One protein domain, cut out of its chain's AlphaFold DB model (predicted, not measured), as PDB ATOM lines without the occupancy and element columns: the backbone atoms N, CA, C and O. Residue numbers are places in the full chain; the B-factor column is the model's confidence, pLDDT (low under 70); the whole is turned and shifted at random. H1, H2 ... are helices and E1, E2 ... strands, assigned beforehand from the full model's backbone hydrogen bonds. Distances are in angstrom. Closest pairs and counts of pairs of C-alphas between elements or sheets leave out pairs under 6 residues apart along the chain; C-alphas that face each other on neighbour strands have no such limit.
ATOM      1  N   GLN A 278     471.404 405.009 360.227       77.25
ATOM      2  CA  GLN A 278     471.383 403.760 359.469       77.25
ATOM      3  C   GLN A 278     470.267 402.857 359.994       77.25
ATOM      4  O   GLN A 278     470.353 402.342 361.108       77.25
ATOM      5  N   GLU A 279     469.224 402.666 359.194       82.44
ATOM      6  CA  GLU A 279     468.123 401.759 359.509       82.44
ATOM      7  C   GLU A 279     468.479 400.325 359.097       82.44
ATOM      8  O   GLU A 279     468.921 400.081 357.975       82.44
ATOM      9  N   ILE A 280     468.332 399.382 360.025       83.31
ATOM     10  CA  ILE A 280     468.766 397.990 359.899       83.31
ATOM     11  C   ILE A 280     467.570 397.109 360.238       83.31
ATOM     12  O   ILE A 280     467.149 397.054 361.394       83.31
ATOM     13  N   VAL A 281     467.033 396.398 359.249       86.94
ATOM     14  CA  VAL A 281     466.046 395.346 359.509       86.94
ATOM     15  C   VAL A 281     466.769 394.173 360.162       86.94
ATOM     16  O   VAL A 281     467.755 393.672 359.621       86.94
ATOM     17  N   VAL A 282     466.313 393.769 361.343       89.75
ATOM     18  CA  VAL A 282     466.841 392.599 362.048       89.75
ATOM     19  C   VAL A 282     466.039 391.383 361.608       89.75
ATOM     20  O   VAL A 282     464.811 391.419 361.610       89.75
ATOM     21  N   GLU A 283     466.726 390.306 361.232       85.62
ATOM     22  CA  GLU A 283     466.074 389.028 360.946       85.62
ATOM     23  C   GLU A 283     465.496 388.454 362.245       85.62
ATOM     24  O   GLU A 283     466.224 388.203 363.208       85.62
ATOM     25  N   THR A 284     464.176 388.285 362.283       87.69
ATOM     26  CA  THR A 284     463.431 387.739 363.423       87.69
ATOM     27  C   THR A 284     462.604 386.528 362.976       87.69
ATOM     28  O   THR A 284     462.273 386.426 361.792       87.69
ATOM     29  N   PRO A 285     462.201 385.628 363.894       85.12
ATOM     30  CA  PRO A 285     461.323 384.506 363.551       85.12
ATOM     31  C   PRO A 285     460.003 384.958 362.907       85.12
ATOM     32  O   PRO A 285     459.549 384.352 361.943       85.12
ATOM     33  N   ALA A 286     459.429 386.068 363.385       85.19
ATOM     34  CA  ALA A 286     458.222 386.657 362.809       85.19
ATOM     35  C   ALA A 286     458.444 387.219 361.392       85.19
ATOM     36  O   ALA A 286     457.589 387.051 360.528       85.19
ATOM     37  N   LEU A 287     459.599 387.845 361.122       85.31
ATOM     38  CA  LEU A 287     459.947 388.328 359.782       85.31
ATOM     39  C   LEU A 287     460.184 387.176 358.796       85.31
ATOM     40  O   LEU A 287     459.822 387.292 357.626       85.31
ATOM     41  N   ALA A 288     460.779 386.074 359.258       84.81
ATOM     42  CA  ALA A 288     460.969 384.870 358.455       84.81
ATOM     43  C   ALA A 288     459.621 384.221 358.096       84.81
ATOM     44  O   ALA A 288     459.347 384.021 356.914       84.81
ATOM     45  N   ALA A 289     458.752 384.001 359.089       83.81
ATOM     46  CA  ALA A 289     457.419 383.435 358.884       83.81
ATOM     47  C   ALA A 289     456.546 384.295 357.947       83.81
ATOM     48  O   ALA A 289     455.858 383.763 357.082       83.81
ATOM     49  N   GLU A 290     456.610 385.628 358.052       82.69
ATOM     50  CA  GLU A 290     455.846 386.513 357.161       82.69
ATOM     51  C   GLU A 290     456.385 386.506 355.718       82.69
ATOM     52  O   GLU A 290     455.611 386.638 354.766       82.69
ATOM     53  N   ARG A 291     457.697 386.297 355.516       82.19
ATOM     54  CA  ARG A 291     458.280 386.091 354.174       82.19
ATOM     55  C   ARG A 291     457.842 384.766 353.551       82.19
ATOM     56  O   ARG A 291     457.530 384.760 352.366       82.19
ATOM     57  N   GLU A 292     457.827 383.687 354.328       80.50
ATOM     58  CA  GLU A 292     457.389 382.349 353.904       80.50
ATOM     59  C   GLU A 292     455.896 382.354 353.537       80.50
ATOM     60  O   GLU A 292     455.528 382.033 352.408       80.50
ATOM     61  N   ARG A 293     455.048 382.895 354.421       74.56
ATOM     62  CA  ARG A 293     453.612 383.104 354.178       74.56
ATOM     63  C   ARG A 293     453.337 383.936 352.919       74.56
ATOM     64  O   ARG A 293     452.463 383.582 352.133       74.56
ATOM     65  N   SER A 294     454.123 384.991 352.680       73.56
ATOM     66  CA  SER A 294     454.036 385.813 351.459       73.56
ATOM     67  C   SER A 294     454.420 385.073 350.167       73.56
ATOM     68  O   SER A 294     454.117 385.572 349.083       73.56
ATOM     69  N   GLN A 295     455.125 383.940 350.255       70.94
ATOM     70  CA  GLN A 295     455.525 383.115 349.109       70.94
ATOM     71  C   GLN A 295     454.573 381.936 348.876       70.94
ATOM     72  O   GLN A 295     454.347 381.575 347.724       70.94
ATOM     73  N   GLU A 296     454.023 381.348 349.943       70.12
ATOM     74  CA  GLU A 296     453.250 380.104 349.862       70.12
ATOM     75  C   GLU A 296     451.731 380.318 349.726       70.12
ATOM     76  O   GLU A 296     451.096 379.644 348.917       70.12
ATOM     77  N   SER A 297     451.127 381.266 350.460       58.78
ATOM     78  CA  SER A 297     449.704 381.606 350.285       58.78
ATOM     79  C   SER A 297     449.337 382.990 350.848       58.78
ATOM     80  O   SER A 297     449.345 383.178 352.070       58.78
ATOM     81  N   PRO A 298     448.911 383.949 349.995       63.94
ATOM     82  CA  PRO A 298     448.441 385.267 350.436       63.94
ATOM     83  C   PRO A 298     447.160 385.250 351.288       63.94
ATOM     84  O   PRO A 298     446.834 386.260 351.908       63.94
ATOM     85  N   GLU A 299     446.414 384.142 351.284       56.78
ATOM     86  CA  GLU A 299     445.035 384.058 351.797       56.78
ATOM     87  C   GLU A 299     444.948 383.512 353.239       56.78
ATOM     88  O   GLU A 299     443.897 383.547 353.877       56.78
ATOM     89  N   SER A 300     446.079 383.061 353.789       64.44
ATOM     90  CA  SER A 300     446.243 382.768 355.219       64.44
ATOM     91  C   SER A 300     445.916 384.010 356.077       64.44
ATOM     92  O   SER A 300     446.285 385.119 355.678       64.44
ATOM     93  N   PRO A 301     445.281 383.888 357.260       69.19
ATOM     94  CA  PRO A 301     444.999 385.040 358.120       69.19
ATOM     95  C   PRO A 301     446.291 385.748 358.557       69.19
ATOM     96  O   PRO A 301     447.285 385.104 358.893       69.19
ATOM     97  N   VAL A 302     446.287 387.085 358.546       70.75
ATOM     98  CA  VAL A 302     447.460 387.889 358.929       70.75
ATOM     99  C   VAL A 302     447.711 387.737 360.434       70.75
ATOM    100  O   VAL A 302     446.825 388.089 361.217       70.75
ATOM    101  N   PRO A 303     448.885 387.242 360.872       74.00
ATOM    102  CA  PRO A 303     449.212 387.209 362.290       74.00
ATOM    103  C   PRO A 303     449.332 388.641 362.821       74.00
ATOM    104  O   PRO A 303     449.870 389.523 362.149       74.00
ATOM    105  N   ALA A 304     448.860 388.883 364.043       82.25
ATOM    106  CA  ALA A 304     449.099 390.157 364.706       82.25
ATOM    107  C   ALA A 304     450.611 390.314 364.943       82.25
ATOM    108  O   ALA A 304     451.208 389.520 365.668       82.25
ATOM    109  N   LEU A 305     451.236 391.315 364.317       87.19
ATOM    110  CA  LEU A 305     452.669 391.591 364.428       87.19
ATOM    111  C   LEU A 305     452.909 393.033 364.879       87.19
ATOM    112  O   LEU A 305     452.323 393.981 364.359       87.19
ATOM    113  N   SER A 306     453.833 393.191 365.818       88.06
ATOM    114  CA  SER A 306     454.331 394.463 366.328       88.06
ATOM    115  C   SER A 306     455.644 394.829 365.639       88.06
ATOM    116  O   SER A 306     456.560 394.012 365.539       88.06
ATOM    117  N   THR A 307     455.774 396.082 365.199       90.56
ATOM    118  CA  THR A 307     457.035 396.609 364.653       90.56
ATOM    119  C   THR A 307     457.726 397.487 365.691       90.56
ATOM    120  O   THR A 307     457.246 398.571 366.016       90.56
ATOM    121  N   LEU A 308     458.877 397.046 366.198       91.62
ATOM    122  CA  LEU A 308     459.689 397.791 367.160       91.62
ATOM    123  C   LEU A 308     460.844 398.499 366.450       91.62
ATOM    124  O   LEU A 308     461.644 397.870 365.756       91.62
ATOM    125  N   ARG A 309     460.975 399.811 366.668       91.62
ATOM    126  CA  ARG A 309     462.081 400.624 366.145       91.62
ATOM    127  C   ARG A 309     462.984 401.103 367.276       91.62
ATOM    128  O   ARG A 309     462.643 402.027 368.010       91.62
ATOM    129  N   ILE A 310     464.154 400.488 367.396       91.62
ATOM    130  CA  ILE A 310     465.050 400.630 368.546       91.62
ATOM    131  C   ILE A 310     466.323 401.354 368.111       91.62
ATOM    132  O   ILE A 310     467.063 400.869 367.260       91.62
ATOM    133  N   LYS A 311     466.610 402.516 368.698       90.19
ATOM    134  CA  LYS A 311     467.844 403.262 368.403       90.19
ATOM    135  C   LYS A 311     469.043 402.690 369.159       90.19
ATOM    136  O   LYS A 311     468.909 402.223 370.289       90.19
ATOM    137  N   SER A 312     470.220 402.748 368.544       88.44
ATOM    138  CA  SER A 312     471.491 402.495 369.221       88.44
ATOM    139  C   SER A 312     471.823 403.600 370.228       88.44
ATOM    140  O   SER A 312     471.365 404.735 370.107       88.44
ATOM    141  N   GLU A 313     472.678 403.278 371.198       85.50
ATOM    142  CA  GLU A 313     473.146 404.210 372.235       85.50
ATOM    143  C   GLU A 313     473.842 405.454 371.657       85.50
ATOM    144  O   GLU A 313     473.661 406.561 372.156       85.50
ATOM    145  N   ASN A 314     474.583 405.293 370.555       81.19
ATOM    146  CA  ASN A 314     475.221 406.401 369.843       81.19
ATOM    147  C   ASN A 314     474.273 407.177 368.903       81.19
ATOM    148  O   ASN A 314     474.689 408.163 368.302       81.19
ATOM    149  N   GLY A 315     473.020 406.741 368.739       79.94
ATOM    150  CA  GLY A 315     472.026 407.369 367.862       79.94
ATOM    151  C   GLY A 315     472.257 407.203 366.353       79.94
ATOM    152  O   GLY A 315     471.398 407.608 365.574       79.94
ATOM    153  N   GLU A 316     473.370 406.593 365.932       81.19
ATOM    154  CA  GLU A 316     473.747 406.417 364.519       81.19
ATOM    155  C   GLU A 316     472.968 405.303 363.808       81.19
ATOM    156  O   GLU A 316     472.956 405.250 362.579       81.19
ATOM    157  N   GLN A 317     472.355 404.381 364.554       84.81
ATOM    158  CA  GLN A 317     471.684 403.199 364.017       84.81
ATOM    159  C   GLN A 317     470.266 403.084 364.588       84.81
ATOM    160  O   GLN A 317     470.012 403.400 365.752       84.81
ATOM    161  N   ALA A 318     469.342 402.595 363.770       89.38
ATOM    162  CA  ALA A 318     468.009 402.183 364.181       89.38
ATOM    163  C   ALA A 318     467.799 400.729 363.756       89.38
ATOM    164  O   ALA A 318     467.926 400.401 362.582       89.38
ATOM    165  N   PHE A 319     467.485 399.861 364.706       91.19
ATOM    166  CA  PHE A 319     467.124 398.473 364.462       91.19
ATOM    167  C   PHE A 319     465.605 398.380 364.330       91.19
ATOM    168  O   PHE A 319     464.882 398.832 365.222       91.19
ATOM    169  N   LEU A 320     465.130 397.810 363.228       92.00
ATOM    170  CA  LEU A 320     463.723 397.537 362.976       92.00
ATOM    171  C   LEU A 320     463.483 396.039 363.183       92.00
ATOM    172  O   LEU A 320     464.013 395.219 362.433       92.00
ATOM    173  N   LEU A 321     462.736 395.691 364.229       93.12
ATOM    174  CA  LEU A 321     462.391 394.318 364.590       93.12
ATOM    175  C   LEU A 321     460.895 394.113 364.343       93.12
ATOM    176  O   LEU A 321     460.077 394.884 364.844       93.12
ATOM    177  N   LEU A 322     460.542 393.060 363.612       90.81
ATOM    178  CA  LEU A 322     459.168 392.567 363.520       90.81
ATOM    179  C   LEU A 322     459.006 391.453 364.558       90.81
ATOM    180  O   LEU A 322     459.822 390.534 364.572       90.81
ATOM    181  N   MET A 323     458.030 391.534 365.457       91.25
ATOM    182  CA  MET A 323     457.871 390.590 366.575       91.25
ATOM    183  C   MET A 323     456.392 390.316 366.844       91.25
ATOM    184  O   MET A 323     455.542 391.152 366.551       91.25
ATOM    185  N   ARG A 324     456.072 389.148 367.389       89.06
ATOM    186  CA  ARG A 324     454.710 388.797 367.815       89.06
ATOM    187  C   ARG A 324     454.409 389.359 369.214       89.06
ATOM    188  O   ARG A 324     455.354 389.615 369.962       89.06
ATOM    189  N   PRO A 325     453.131 389.526 369.603       87.81
ATOM    190  CA  PRO A 325     452.740 389.925 370.958       87.81
ATOM    191  C   PRO A 325     453.259 388.989 372.061       87.81
ATOM    192  O   PRO A 325     453.445 389.430 373.191       87.81
ATOM    193  N   GLU A 326     453.511 387.718 371.736       90.44
ATOM    194  CA  GLU A 326     454.017 386.705 372.669       90.44
ATOM    195  C   GLU A 326     455.552 386.714 372.810       90.44
ATOM    196  O   GLU A 326     456.084 386.092 373.732       90.44
ATOM    197  N   ASP A 327     456.280 387.389 371.910       91.31
ATOM    198  CA  ASP A 327     457.744 387.452 371.967       91.31
ATOM    199  C   ASP A 327     458.194 388.394 373.109       91.31
ATOM    200  O   ASP A 327     457.628 389.466 373.333       91.31
ATOM    201  N   THR A 328     459.250 388.034 373.843       94.44
ATOM    202  CA  THR A 328     459.616 388.729 375.088       94.44
ATOM    203  C   THR A 328     460.650 389.845 374.896       94.44
ATOM    204  O   THR A 328     461.436 389.880 373.946       94.44
ATOM    205  N   VAL A 329     460.774 390.723 375.899       93.31
ATOM    206  CA  VAL A 329     461.889 391.691 375.995       93.31
ATOM    207  C   VAL A 329     463.261 390.987 376.086       93.31
ATOM    208  O   VAL A 329     464.289 391.578 375.740       93.31
ATOM    209  N   GLY A 330     463.310 389.719 376.515       94.81
ATOM    210  CA  GLY A 330     464.518 388.888 376.455       94.81
ATOM    211  C   GLY A 330     464.927 388.553 375.017       94.81
ATOM    212  O   GLY A 330     466.111 388.632 374.674       94.81
ATOM    213  N   ASP A 331     463.949 388.280 374.155       93.81
ATOM    214  CA  ASP A 331     464.162 387.997 372.735       93.81
ATOM    215  C   ASP A 331     464.629 389.253 371.995       93.81
ATOM    216  O   ASP A 331     465.633 389.199 371.284       93.81
ATOM    217  N   VAL A 332     464.024 390.418 372.275       93.69
ATOM    218  CA  VAL A 332     464.495 391.733 371.785       93.69
ATOM    219  C   VAL A 332     465.992 391.920 372.065       93.69
ATOM    220  O   VAL A 332     466.768 392.269 371.172       93.69
ATOM    221  N   ARG A 333     466.427 391.676 373.309       93.88
ATOM    222  CA  ARG A 333     467.835 391.822 373.720       93.88
ATOM    223  C   ARG A 333     468.748 390.844 372.982       93.88
ATOM    224  O   ARG A 333     469.842 391.231 372.572       93.88
ATOM    225  N   THR A 334     468.293 389.609 372.798       93.62
ATOM    226  CA  THR A 334     469.036 388.542 372.117       93.62
ATOM    227  C   THR A 334     469.215 388.852 370.629       93.62
ATOM    228  O   THR A 334     470.338 388.814 370.125       93.62
ATOM    229  N   LEU A 335     468.144 389.266 369.946       93.12
ATOM    230  CA  LEU A 335     468.150 389.688 368.542       93.12
ATOM    231  C   LEU A 335     469.071 390.899 368.316       93.12
ATOM    232  O   LEU A 335     469.902 390.893 367.408       93.12
ATOM    233  N   LEU A 336     469.005 391.914 369.187       93.06
ATOM    234  CA  LEU A 336     469.904 393.072 369.125       93.06
ATOM    235  C   LEU A 336     471.373 392.697 369.371       93.06
ATOM    236  O   LEU A 336     472.261 393.265 368.733       93.06
ATOM    237  N   ALA A 337     471.656 391.754 370.274       90.69
ATOM    238  CA  ALA A 337     473.015 391.266 370.509       90.69
ATOM    239  C   ALA A 337     473.575 390.535 369.276       90.69
ATOM    240  O   ALA A 337     474.703 390.812 368.863       90.69
ATOM    241  N   GLN A 338     472.773 389.676 368.638       88.56
ATOM    242  CA  GLN A 338     473.141 388.987 367.397       88.56
ATOM    243  C   GLN A 338     473.371 389.972 366.238       88.56
ATOM    244  O   GLN A 338     474.402 389.896 365.569       88.56
ATOM    245  N   ALA A 339     472.480 390.951 366.047       87.19
ATOM    246  CA  ALA A 339     472.615 391.975 365.006       87.19
ATOM    247  C   ALA A 339     473.888 392.831 365.175       87.19
ATOM    248  O   ALA A 339     474.575 393.139 364.199       87.19
ATOM    249  N   ARG A 340     474.250 393.171 366.422       84.75
ATOM    250  CA  ARG A 340     475.518 393.852 366.744       84.75
ATOM    251  C   ARG A 340     476.731 392.964 366.444       84.75
ATOM    252  O   ARG A 340     477.707 393.450 365.873       84.75
ATOM    253  N   TRP A 341     476.666 391.676 366.785       76.00
ATOM    254  CA  TRP A 341     477.758 390.721 366.566       76.00
ATOM    255  C   TRP A 341     478.034 390.462 365.079       76.00
ATOM    256  O   TRP A 341     479.181 390.554 364.636       76.00
ATOM    257  N   ALA A 342     476.984 390.212 364.288       73.12
ATOM    258  CA  ALA A 342     477.087 389.978 362.846       73.12
ATOM    259  C   ALA A 342     477.801 391.133 362.121       73.12
ATOM    260  O   ALA A 342     478.643 390.907 361.251       73.12
ATOM    261  N   ARG A 343     477.530 392.375 362.541       64.62
ATOM    262  CA  ARG A 343     478.153 393.583 361.987       64.62
ATOM    263  C   ARG A 343     479.618 393.770 362.415       64.62
ATOM    264  O   ARG A 343     480.401 394.303 361.634       64.62
TER     265      ARG A 343
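What this domain is: This is residues 278 to 343 of the 439 residues of the protein "UBX domain-containing protein 11 isoform X2" of Tursiops truncatus (UniProt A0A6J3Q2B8). A small three-stranded sheet has H2 slanting over one face, while H1 grazes it and reaches beyond the strand ends; residues 294 to 300 stick out. The printed part has 66 residues, mixed in class, with E1, H1, E2, E3, H2 along it and a mixed sheet ordered E1 E3 E2. It is elongated, 42 by 21 by 17 A, and only just compact, close to loose, with a radius of gyration of the C-alphas of 13.0 A.

How they stand to each other: E1, residues 278 to 281, is parallel to E3, residues 317 to 323; N 280 and O 318, 2.8 A apart, are within hydrogen-bond range. H1, residues 285 to 296, only grazes the sheet; its closest C-alphas to E3 are Ala 286 and Met 323, 5.5 A. E2, residues 306 to 311, and E3 form an antiparallel hairpin, with N 308 and O 321 at 2.8 A. H2, residues 329 to 343, is on the sheet at a height of 10.2 A, apart from H1. In H1 and H2 every O i to N i+4 pair is within hydrogen-bond range.

Where its parts are: E1 begins at C-alpha 278 (471.383, 403.760, 359.469). E3 is 18.9 A long; H2, 21.5 A, ends at C-alpha 343 (478.153, 393.583, 361.987).

The domain as a whole: The farthest C-alphas, Glu 299 and Asn 314, are 41.7 A apart. The printed part has no cut and no long link. pLDDT is under 70 at residues 297 to 301 and 343.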